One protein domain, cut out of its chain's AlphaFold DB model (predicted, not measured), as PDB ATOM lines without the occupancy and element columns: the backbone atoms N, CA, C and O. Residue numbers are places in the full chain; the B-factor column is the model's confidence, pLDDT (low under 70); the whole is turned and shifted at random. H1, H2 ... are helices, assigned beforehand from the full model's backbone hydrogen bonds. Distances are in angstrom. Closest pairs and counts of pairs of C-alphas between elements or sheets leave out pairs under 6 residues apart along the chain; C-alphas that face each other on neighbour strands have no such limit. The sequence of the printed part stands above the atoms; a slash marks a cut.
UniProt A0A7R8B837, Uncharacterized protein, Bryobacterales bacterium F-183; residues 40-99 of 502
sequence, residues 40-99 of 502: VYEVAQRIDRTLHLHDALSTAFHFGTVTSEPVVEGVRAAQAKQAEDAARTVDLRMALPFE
ATOM      1  N   VAL A  40      20.868 -29.338 149.695       73.69
ATOM      2  CA  VAL A  40      19.661 -30.032 149.191       73.69
ATOM      3  C   VAL A  40      18.387 -29.521 149.886       73.69
ATOM      4  O   VAL A  40      17.345 -29.394 149.249       73.69
ATOM      5  N   TYR A  41      18.496 -29.127 151.159       73.31
ATOM      6  CA  TYR A  41      17.416 -28.484 151.908       73.31
ATOM      7  C   TYR A  41      17.075 -27.079 151.376       73.31
ATOM      8  O   TYR A  41      15.904 -26.772 151.178       73.31
ATOM      9  N   GLU A  42      18.070 -26.241 151.057       75.12
ATOM     10  CA  GLU A  42      17.827 -24.950 150.389       75.12
ATOM     11  C   GLU A  42      17.205 -25.114 148.998       75.12
ATOM     12  O   GLU A  42      16.403 -24.280 148.584       75.12
ATOM     13  N   VAL A  43      17.569 -26.168 148.260       77.88
ATOM     14  CA  VAL A  43      16.947 -26.487 146.969       77.88
ATOM     15  C   VAL A  43      15.477 -26.860 147.173       77.88
ATOM     16  O   VAL A  43      14.625 -26.284 146.500       77.88
ATOM     17  N   ALA A  44      15.162 -27.725 148.142       76.69
ATOM     18  CA  ALA A  44      13.781 -28.058 148.497       76.69
ATOM     19  C   ALA A  44      12.977 -26.816 148.928       76.69
ATOM     20  O   ALA A  44      11.882 -26.593 148.421       76.69
ATOM     21  N   GLN A  45      13.547 -25.942 149.765       79.31
ATOM     22  CA  GLN A  45      12.883 -24.711 150.206       79.31
ATOM     23  C   GLN A  45      12.689 -23.693 149.065       79.31
ATOM     24  O   GLN A  45      11.703 -22.956 149.038       79.31
ATOM     25  N   ARG A  46      13.608 -23.630 148.090       77.81
ATOM     26  CA  ARG A  46      13.414 -22.810 146.879       77.81
ATOM     27  C   ARG A  46      12.286 -23.357 146.009       77.81
ATOM     28  O   ARG A  46      11.499 -22.552 145.527       77.81
ATOM     29  N   ILE A  47      12.196 -24.679 145.857       76.88
ATOM     30  CA  ILE A  47      11.125 -25.374 145.125       76.88
ATOM     31  C   ILE A  47       9.767 -25.141 145.809       76.88
ATOM     32  O   ILE A  47       8.810 -24.760 145.140       76.88
ATOM     33  N   ASP A  48       9.682 -25.259 147.138       79.62
ATOM     34  CA  ASP A  48       8.452 -24.942 147.880       79.62
ATOM     35  C   ASP A  48       8.030 -23.475 147.703       79.62
ATOM     36  O   ASP A  48       6.844 -23.178 147.545       79.62
ATOM     37  N   ARG A  49       8.995 -22.545 147.690       75.81
ATOM     38  CA  ARG A  49       8.738 -21.110 147.495       75.81
ATOM     39  C   ARG A  49       8.332 -20.739 146.073       75.81
ATOM     40  O   ARG A  49       7.482 -19.867 145.930       75.81
ATOM     41  N   THR A  50       8.912 -21.348 145.036       72.50
ATOM     42  CA  THR A  50       8.526 -21.069 143.639       72.50
ATOM     43  C   THR A  50       7.176 -21.674 143.270       72.50
ATOM     44  O   THR A  50       6.526 -21.178 142.356       72.50
ATOM     45  N   LEU A  51       6.741 -22.713 143.986       74.88
ATOM     46  CA  LEU A  51       5.505 -23.447 143.704       74.88
ATOM     47  C   LEU A  51       4.384 -23.160 144.717       74.88
ATOM     48  O   LEU A  51       3.279 -23.666 144.558       74.88
ATOM     49  N   HIS A  52       4.649 -22.329 145.733       73.81
ATOM     50  CA  HIS A  52       3.740 -22.004 146.839       73.81
ATOM     51  C   HIS A  52       3.291 -23.220 147.682       73.81
ATOM     52  O   HIS A  52       2.191 -23.234 148.229       73.81
ATOM     53  N   LEU A  53       4.162 -24.220 147.862       72.38
ATOM     54  CA  LEU A  53       3.861 -25.463 148.596       72.38
ATOM     55  C   LEU A  53       3.939 -25.339 150.131       72.38
ATOM     56  O   LEU A  53       3.885 -26.347 150.827       72.38
ATOM     57  N   HIS A  54       4.050 -24.119 150.669       77.12
ATOM     58  CA  HIS A  54       4.065 -23.842 152.115       77.12
ATOM     59  C   HIS A  54       5.056 -24.725 152.911       77.12
ATOM     60  O   HIS A  54       4.711 -25.286 153.948       77.12
ATOM     61  N   ASP A  55       6.291 -24.841 152.408       77.75
ATOM     62  CA  ASP A  55       7.391 -25.631 152.989       77.75
ATOM     63  C   ASP A  55       7.087 -27.148 153.164       77.75
ATOM     64  O   ASP A  55       7.732 -27.842 153.956       77.75
ATOM     65  N   ALA A  56       6.123 -27.704 152.414       78.19
ATOM     66  CA  ALA A  56       5.736 -29.115 152.518       78.19
ATOM     67  C   ALA A  56       6.851 -30.095 152.100       78.19
ATOM     68  O   ALA A  56       7.083 -31.085 152.803       78.19
ATOM     69  N   LEU A  57       7.565 -29.839 150.993       77.44
ATOM     70  CA  LEU A  57       8.624 -30.734 150.505       77.44
ATOM     71  C   LEU A  57       9.886 -30.636 151.364       77.44
ATOM     72  O   LEU A  57      10.490 -31.652 151.701       77.44
ATOM     73  N   SER A  58      10.276 -29.422 151.748       78.88
ATOM     74  CA  SER A  58      11.418 -29.149 152.621       78.88
ATOM     75  C   SER A  58      11.212 -29.730 154.017       78.88
ATOM     76  O   SER A  58      12.132 -30.357 154.542       78.88
ATOM     77  N   THR A  59      10.005 -29.642 154.585       78.25
ATOM     78  CA  THR A  59       9.713 -30.254 155.890       78.25
ATOM     79  C   THR A  59       9.664 -31.786 155.810       78.25
ATOM     80  O   THR A  59      10.229 -32.464 156.671       78.25
ATOM     81  N   ALA A  60       9.088 -32.364 154.747       78.69
ATOM     82  CA  ALA A  60       9.146 -33.811 154.516       78.69
ATOM     83  C   ALA A  60      10.593 -34.313 154.316       78.69
ATOM     84  O   ALA A  60      10.983 -35.336 154.884       78.69
ATOM     85  N   PHE A  61      11.422 -33.565 153.581       79.88
ATOM     86  CA  PHE A  61      12.847 -33.861 153.405       79.88
ATOM     87  C   PHE A  61      13.632 -33.730 154.718       79.88
ATOM     88  O   PHE A  61      14.472 -34.581 155.016       79.88
ATOM     89  N   HIS A  62      13.334 -32.722 155.543       78.88
ATOM     90  CA  HIS A  62      13.919 -32.564 156.875       78.88
ATOM     91  C   HIS A  62      13.601 -33.773 157.764       78.88
ATOM     92  O   HIS A  62      14.513 -34.394 158.299       78.88
ATOM     93  N   PHE A  63      12.336 -34.196 157.849       74.12
ATOM     94  CA  PHE A  63      11.965 -35.368 158.651       74.12
ATOM     95  C   PHE A  63      12.427 -36.713 158.075       74.12
ATOM     96  O   PHE A  63      12.478 -37.690 158.826       74.12
ATOM     97  N   GLY A  64      12.769 -36.777 156.784       72.50
ATOM     98  CA  GLY A  64      13.396 -37.941 156.147       72.50
ATOM     99  C   GLY A  64      14.923 -38.006 156.293       72.50
ATOM    100  O   GLY A  64      15.484 -39.097 156.244       72.50
ATOM    101  N   THR A  65      15.601 -36.867 156.483       72.12
ATOM    102  CA  THR A  65      17.072 -36.792 156.615       72.12
ATOM    103  C   THR A  65      17.546 -36.647 158.060       72.12
ATOM    104  O   THR A  65      18.583 -37.199 158.427       72.12
ATOM    105  N   VAL A  66      16.782 -35.952 158.905       66.94
ATOM    106  CA  VAL A  66      17.057 -35.793 160.335       66.94
ATOM    107  C   VAL A  66      16.414 -36.947 161.104       66.94
ATOM    108  O   VAL A  66      15.344 -36.836 161.698       66.94
ATOM    109  N   THR A  67      17.107 -38.085 161.115       58.25
ATOM    110  CA  THR A  67      16.761 -39.268 161.931       58.25
ATOM    111  C   THR A  67      17.037 -39.055 163.432       58.25
ATOM    112  O   THR A  67      16.773 -39.937 164.242       58.25
ATOM    113  N   SER A  68      17.590 -37.900 163.820       55.00
ATOM    114  CA  SER A  68      18.048 -37.610 165.187       55.00
ATOM    115  C   SER A  68      16.946 -37.220 166.176       55.00
ATOM    116  O   SER A  68      17.175 -37.322 167.377       55.00
ATOM    117  N   GLU A  69      15.770 -36.799 165.706       62.59
ATOM    118  CA  GLU A  69      14.622 -36.499 166.572       62.59
ATOM    119  C   GLU A  69      13.603 -37.655 166.532       62.59
ATOM    120  O   GLU A  69      13.261 -38.125 165.439       62.59
ATOM    121  N   PRO A  70      13.075 -38.115 167.686       58.75
ATOM    122  CA  PRO A  70      12.069 -39.174 167.762       58.75
ATOM    123  C   PRO A  70      10.676 -38.646 167.379       58.75
ATOM    124  O   PRO A  70       9.747 -38.602 168.185       58.75
ATOM    125  N   VAL A  71      10.526 -38.239 166.119       65.94
ATOM    126  CA  VAL A  71       9.239 -37.851 165.537       65.94
ATOM    127  C   VAL A  71       8.372 -39.095 165.382       65.94
ATOM    128  O   VAL A  71       8.805 -40.099 164.816       65.94
ATOM    129  N   VAL A  72       7.132 -39.018 165.871       73.69
ATOM    130  CA  VAL A  72       6.151 -40.106 165.776       73.69
ATOM    131  C   VAL A  72       5.988 -40.524 164.314       73.69
ATOM    132  O   VAL A  72       5.675 -39.701 163.454       73.69
ATOM    133  N   GLU A  73       6.166 -41.814 164.033       73.94
ATOM    134  CA  GLU A  73       6.193 -42.362 162.670       73.94
ATOM    135  C   GLU A  73       4.918 -42.035 161.871       73.94
ATOM    136  O   GLU A  73       4.993 -41.709 160.688       73.94
ATOM    137  N   GLY A  74       3.760 -41.990 162.541       74.56
ATOM    138  CA  GLY A  74       2.494 -41.547 161.950       74.56
ATOM    139  C   GLY A  74       2.476 -40.079 161.498       74.56
ATOM    140  O   GLY A  74       1.844 -39.773 160.491       74.56
ATOM    141  N   VAL A  75       3.199 -39.177 162.175       76.62
ATOM    142  CA  VAL A  75       3.335 -37.766 161.762       76.62
ATOM    143  C   VAL A  75       4.246 -37.664 160.540       76.62
ATOM    144  O   VAL A  75       3.881 -37.011 159.565       76.62
ATOM    145  N   ARG A  76       5.375 -38.390 160.534       77.62
ATOM    146  CA  ARG A  76       6.259 -38.492 159.357       77.62
ATOM    147  C   ARG A  76       5.503 -39.049 158.143       77.62
ATOM    148  O   ARG A  76       5.618 -38.492 157.056       77.62
ATOM    149  N   ALA A  77       4.703 -40.101 158.322       77.50
ATOM    150  CA  ALA A  77       3.901 -40.701 157.256       77.50
ATOM    151  C   ALA A  77       2.779 -39.770 156.757       77.50
ATOM    152  O   ALA A  77       2.582 -39.638 155.549       77.50
ATOM    153  N   ALA A  78       2.070 -39.084 157.663       79.38
ATOM    154  CA  ALA A  78       1.044 -38.108 157.297       79.38
ATOM    155  C   ALA A  78       1.633 -36.932 156.502       79.38
ATOM    156  O   ALA A  78       1.066 -36.533 155.487       79.38
ATOM    157  N   GLN A  79       2.795 -36.423 156.916       81.25
ATOM    158  CA  GLN A  79       3.454 -35.308 156.244       81.25
ATOM    159  C   GLN A  79       4.097 -35.707 154.912       81.25
ATOM    160  O   GLN A  79       3.994 -34.957 153.945       81.25
ATOM    161  N   ALA A  80       4.681 -36.906 154.815       78.94
ATOM    162  CA  ALA A  80       5.139 -37.457 153.541       78.94
ATOM    163  C   ALA A  80       3.978 -37.601 152.542       78.94
ATOM    164  O   ALA A  80       4.122 -37.237 151.379       78.94
ATOM    165  N   LYS A  81       2.803 -38.051 153.006       82.19
ATOM    166  CA  LYS A  81       1.598 -38.143 152.176       82.19
ATOM    167  C   LYS A  81       1.079 -36.768 151.738       82.19
ATOM    168  O   LYS A  81       0.766 -36.594 150.569       82.19
ATOM    169  N   GLN A  82       1.031 -35.784 152.639       78.06
ATOM    170  CA  GLN A  82       0.664 -34.403 152.288       78.06
ATOM    171  C   GLN A  82       1.632 -33.793 151.264       78.06
ATOM    172  O   GLN A  82       1.193 -33.130 150.329       78.06
ATOM    173  N   ALA A  83       2.934 -34.054 151.403       78.81
ATOM    174  CA  ALA A  83       3.949 -33.631 150.446       78.81
ATOM    175  C   ALA A  83       3.808 -34.340 149.084       78.81
ATOM    176  O   ALA A  83       4.000 -33.703 148.051       78.81
ATOM    177  N   GLU A  84       3.428 -35.622 149.058       80.00
ATOM    178  CA  GLU A  84       3.147 -36.362 147.819       80.00
ATOM    179  C   GLU A  84       1.878 -35.849 147.119       80.00
ATOM    180  O   GLU A  84       1.902 -35.585 145.916       80.00
ATOM    181  N   ASP A  85       0.784 -35.658 147.860       81.81
ATOM    182  CA  ASP A  85      -0.465 -35.113 147.323       81.81
ATOM    183  C   ASP A  85      -0.264 -33.672 146.811       81.81
ATOM    184  O   ASP A  85      -0.754 -33.340 145.732       81.81
ATOM    185  N   ALA A  86       0.547 -32.851 147.491       76.62
ATOM    186  CA  ALA A  86       0.962 -31.540 146.991       76.62
ATOM    187  C   ALA A  86       1.811 -31.656 145.711       76.62
ATOM    188  O   ALA A  86       1.472 -31.045 144.699       76.62
ATOM    189  N   ALA A  87       2.858 -32.489 145.695       74.88
ATOM    190  CA  ALA A  87       3.724 -32.688 144.526       74.88
ATOM    191  C   ALA A  87       2.964 -33.158 143.271       74.88
ATOM    192  O   ALA A  87       3.300 -32.755 142.159       74.88
ATOM    193  N   ARG A  88       1.908 -33.969 143.431       78.81
ATOM    194  CA  ARG A  88       1.047 -34.426 142.323       78.81
ATOM    195  C   ARG A  88       0.252 -33.305 141.652       78.81
ATOM    196  O   ARG A  88      -0.177 -33.480 140.515       78.81
ATOM    197  N   THR A  89       0.047 -32.172 142.324       76.19
ATOM    198  CA  THR A  89      -0.697 -31.022 141.772       76.19
ATOM    199  C   THR A  89       0.175 -30.037 140.987       76.19
ATOM    200  O   THR A  89      -0.335 -29.039 140.482       76.19
ATOM    201  N   VAL A  90       1.481 -30.297 140.874       69.88
ATOM    202  CA  VAL A  90       2.481 -29.286 140.513       69.88
ATOM    203  C   VAL A  90       3.267 -29.673 139.262       69.88
ATOM    204  O   VAL A  90       3.815 -30.770 139.166       69.88
ATOM    205  N   ASP A  91       3.386 -28.746 138.309       67.94
ATOM    206  CA  ASP A  91       4.188 -28.949 137.099       67.94
ATOM    207  C   ASP A  91       5.682 -28.662 137.355       67.94
ATOM    208  O   ASP A  91       6.106 -27.516 137.551       67.94
ATOM    209  N   LEU A  92       6.511 -29.710 137.284       62.97
ATOM    210  CA  LEU A  92       7.966 -29.618 137.440       62.97
ATOM    211  C   LEU A  92       8.631 -28.686 136.408       62.97
ATOM    212  O   LEU A  92       9.741 -28.211 136.652       62.97
ATOM    213  N   ARG A  93       7.982 -28.382 135.272       57.97
ATOM    214  CA  ARG A  93       8.501 -27.417 134.288       57.97
ATOM    215  C   ARG A  93       8.424 -25.964 134.758       57.97
ATOM    216  O   ARG A  93       9.198 -25.154 134.254       57.97
ATOM    217  N   MET A  94       7.555 -25.632 135.715       60.12
ATOM    218  CA  MET A  94       7.554 -24.314 136.372       60.12
ATOM    219  C   MET A  94       8.516 -24.255 137.568       60.12
ATOM    220  O   MET A  94       9.045 -23.190 137.877       60.12
ATOM    221  N   ALA A  95       8.782 -25.394 138.217       59.56
ATOM    222  CA  ALA A  95       9.612 -25.484 139.424       59.56
ATOM    223  C   ALA A  95      11.077 -25.072 139.213       59.56
ATOM    224  O   ALA A  95      11.706 -24.513 140.114       59.56
ATOM    225  N   LEU A  96      11.623 -25.380 138.032       59.28
ATOM    226  CA  LEU A  96      13.024 -25.175 137.680       59.28
ATOM    227  C   LEU A  96      13.148 -24.205 136.496       59.28
ATOM    228  O   LEU A  96      13.252 -24.652 135.349       59.28
ATOM    229  N   PRO A  97      13.201 -22.882 136.741       54.66
ATOM    230  CA  PRO A  97      13.680 -21.948 135.737       54.66
ATOM    231  C   PRO A  97      15.152 -22.263 135.441       54.66
ATOM    232  O   PRO A  97      16.056 -21.867 136.178       54.66
ATOM    233  N   PHE A  98      15.402 -22.984 134.344       58.12
ATOM    234  CA  PHE A  98      16.736 -23.208 133.775       58.12
ATOM    235  C   PHE A  98      17.279 -21.920 133.129       58.12
ATOM    236  O   PHE A  98      17.657 -21.883 131.958       58.12
ATOM    237  N   GLU A  99      17.338 -20.839 133.906       59.03
ATOM    238  CA  GLU A  99      18.034 -19.619 133.527       59.03
ATOM    239  C   GLU A  99      19.539 -19.842 133.667       59.03
ATOM    240  O   GLU A  99      20.151 -19.570 134.701       59.03
TER     241      GLU A  99
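What this domain is: This is residues 40 to 99 of the 502 residues of an uncharacterized protein of Bryobacterales bacterium F-183 (UniProt A0A7R8B837). The longest helix, H3, makes one long side of an elongated model, and the chain folds back and forth in two helical hairpins, with H2 in the middle between H3 and H1. The short H4 follows just past the last residue of H3 and packs on residues 47 to 51 of H1. The printed part has 60 residues with four named helices, in the order H1, H2, H3, H4, and no named strand; the class is all helix. The whole is only just compact, close to loose, with a radius of gyration of the C-alphas of 12.1 A, and spans 40 by 21 by 13 A.

Where its parts are: H3, residues 73 to 88, is 22.4 A long and begins at C-alpha 73 (6.193, -42.362, 162.670). H2, residues 56 to 65, is 14.3 A long. H1, residues 40 to 51, is 16.5 A long and begins at C-alpha 40 (19.661, -30.032, 149.191). H4, residues 92 to 95, is 4.9 A long and ends at C-alpha 95 (9.612, -25.484, 139.424).

How they stand to each other: H3 and H2, a helical hairpin, touch at a steep tilt of 43 degrees, opposite ways; their closest C-alphas, of Ala 83 and Ala 56, are 5.3 A apart. H2 and H1, also a helical hairpin, touch at a shallow tilt of 15 degrees, opposite ways; their closest C-alphas, of Ser 58 and Ala 44, are 4.9 A apart. H4 touches H1 at residues 47 to 51 alone, with the closest C-alphas, of Ala 95 and Ile 47, 5.9 A apart. H3 is apart from H1 and from H4, and H2 is apart from H4. In H1, H2 and H3 every O i to N i+4 pair is within hydrogen-bond range; H4 is too short for such a pair.

The domain as a whole: The C-alphas farthest apart, of Val 72 and Glu 99, are 40.0 A apart. The printed part has no cut, and no link is long. Mean pLDDT of the printed part is 72.7; residues 66 to 71 and 90 to 99 are under 70.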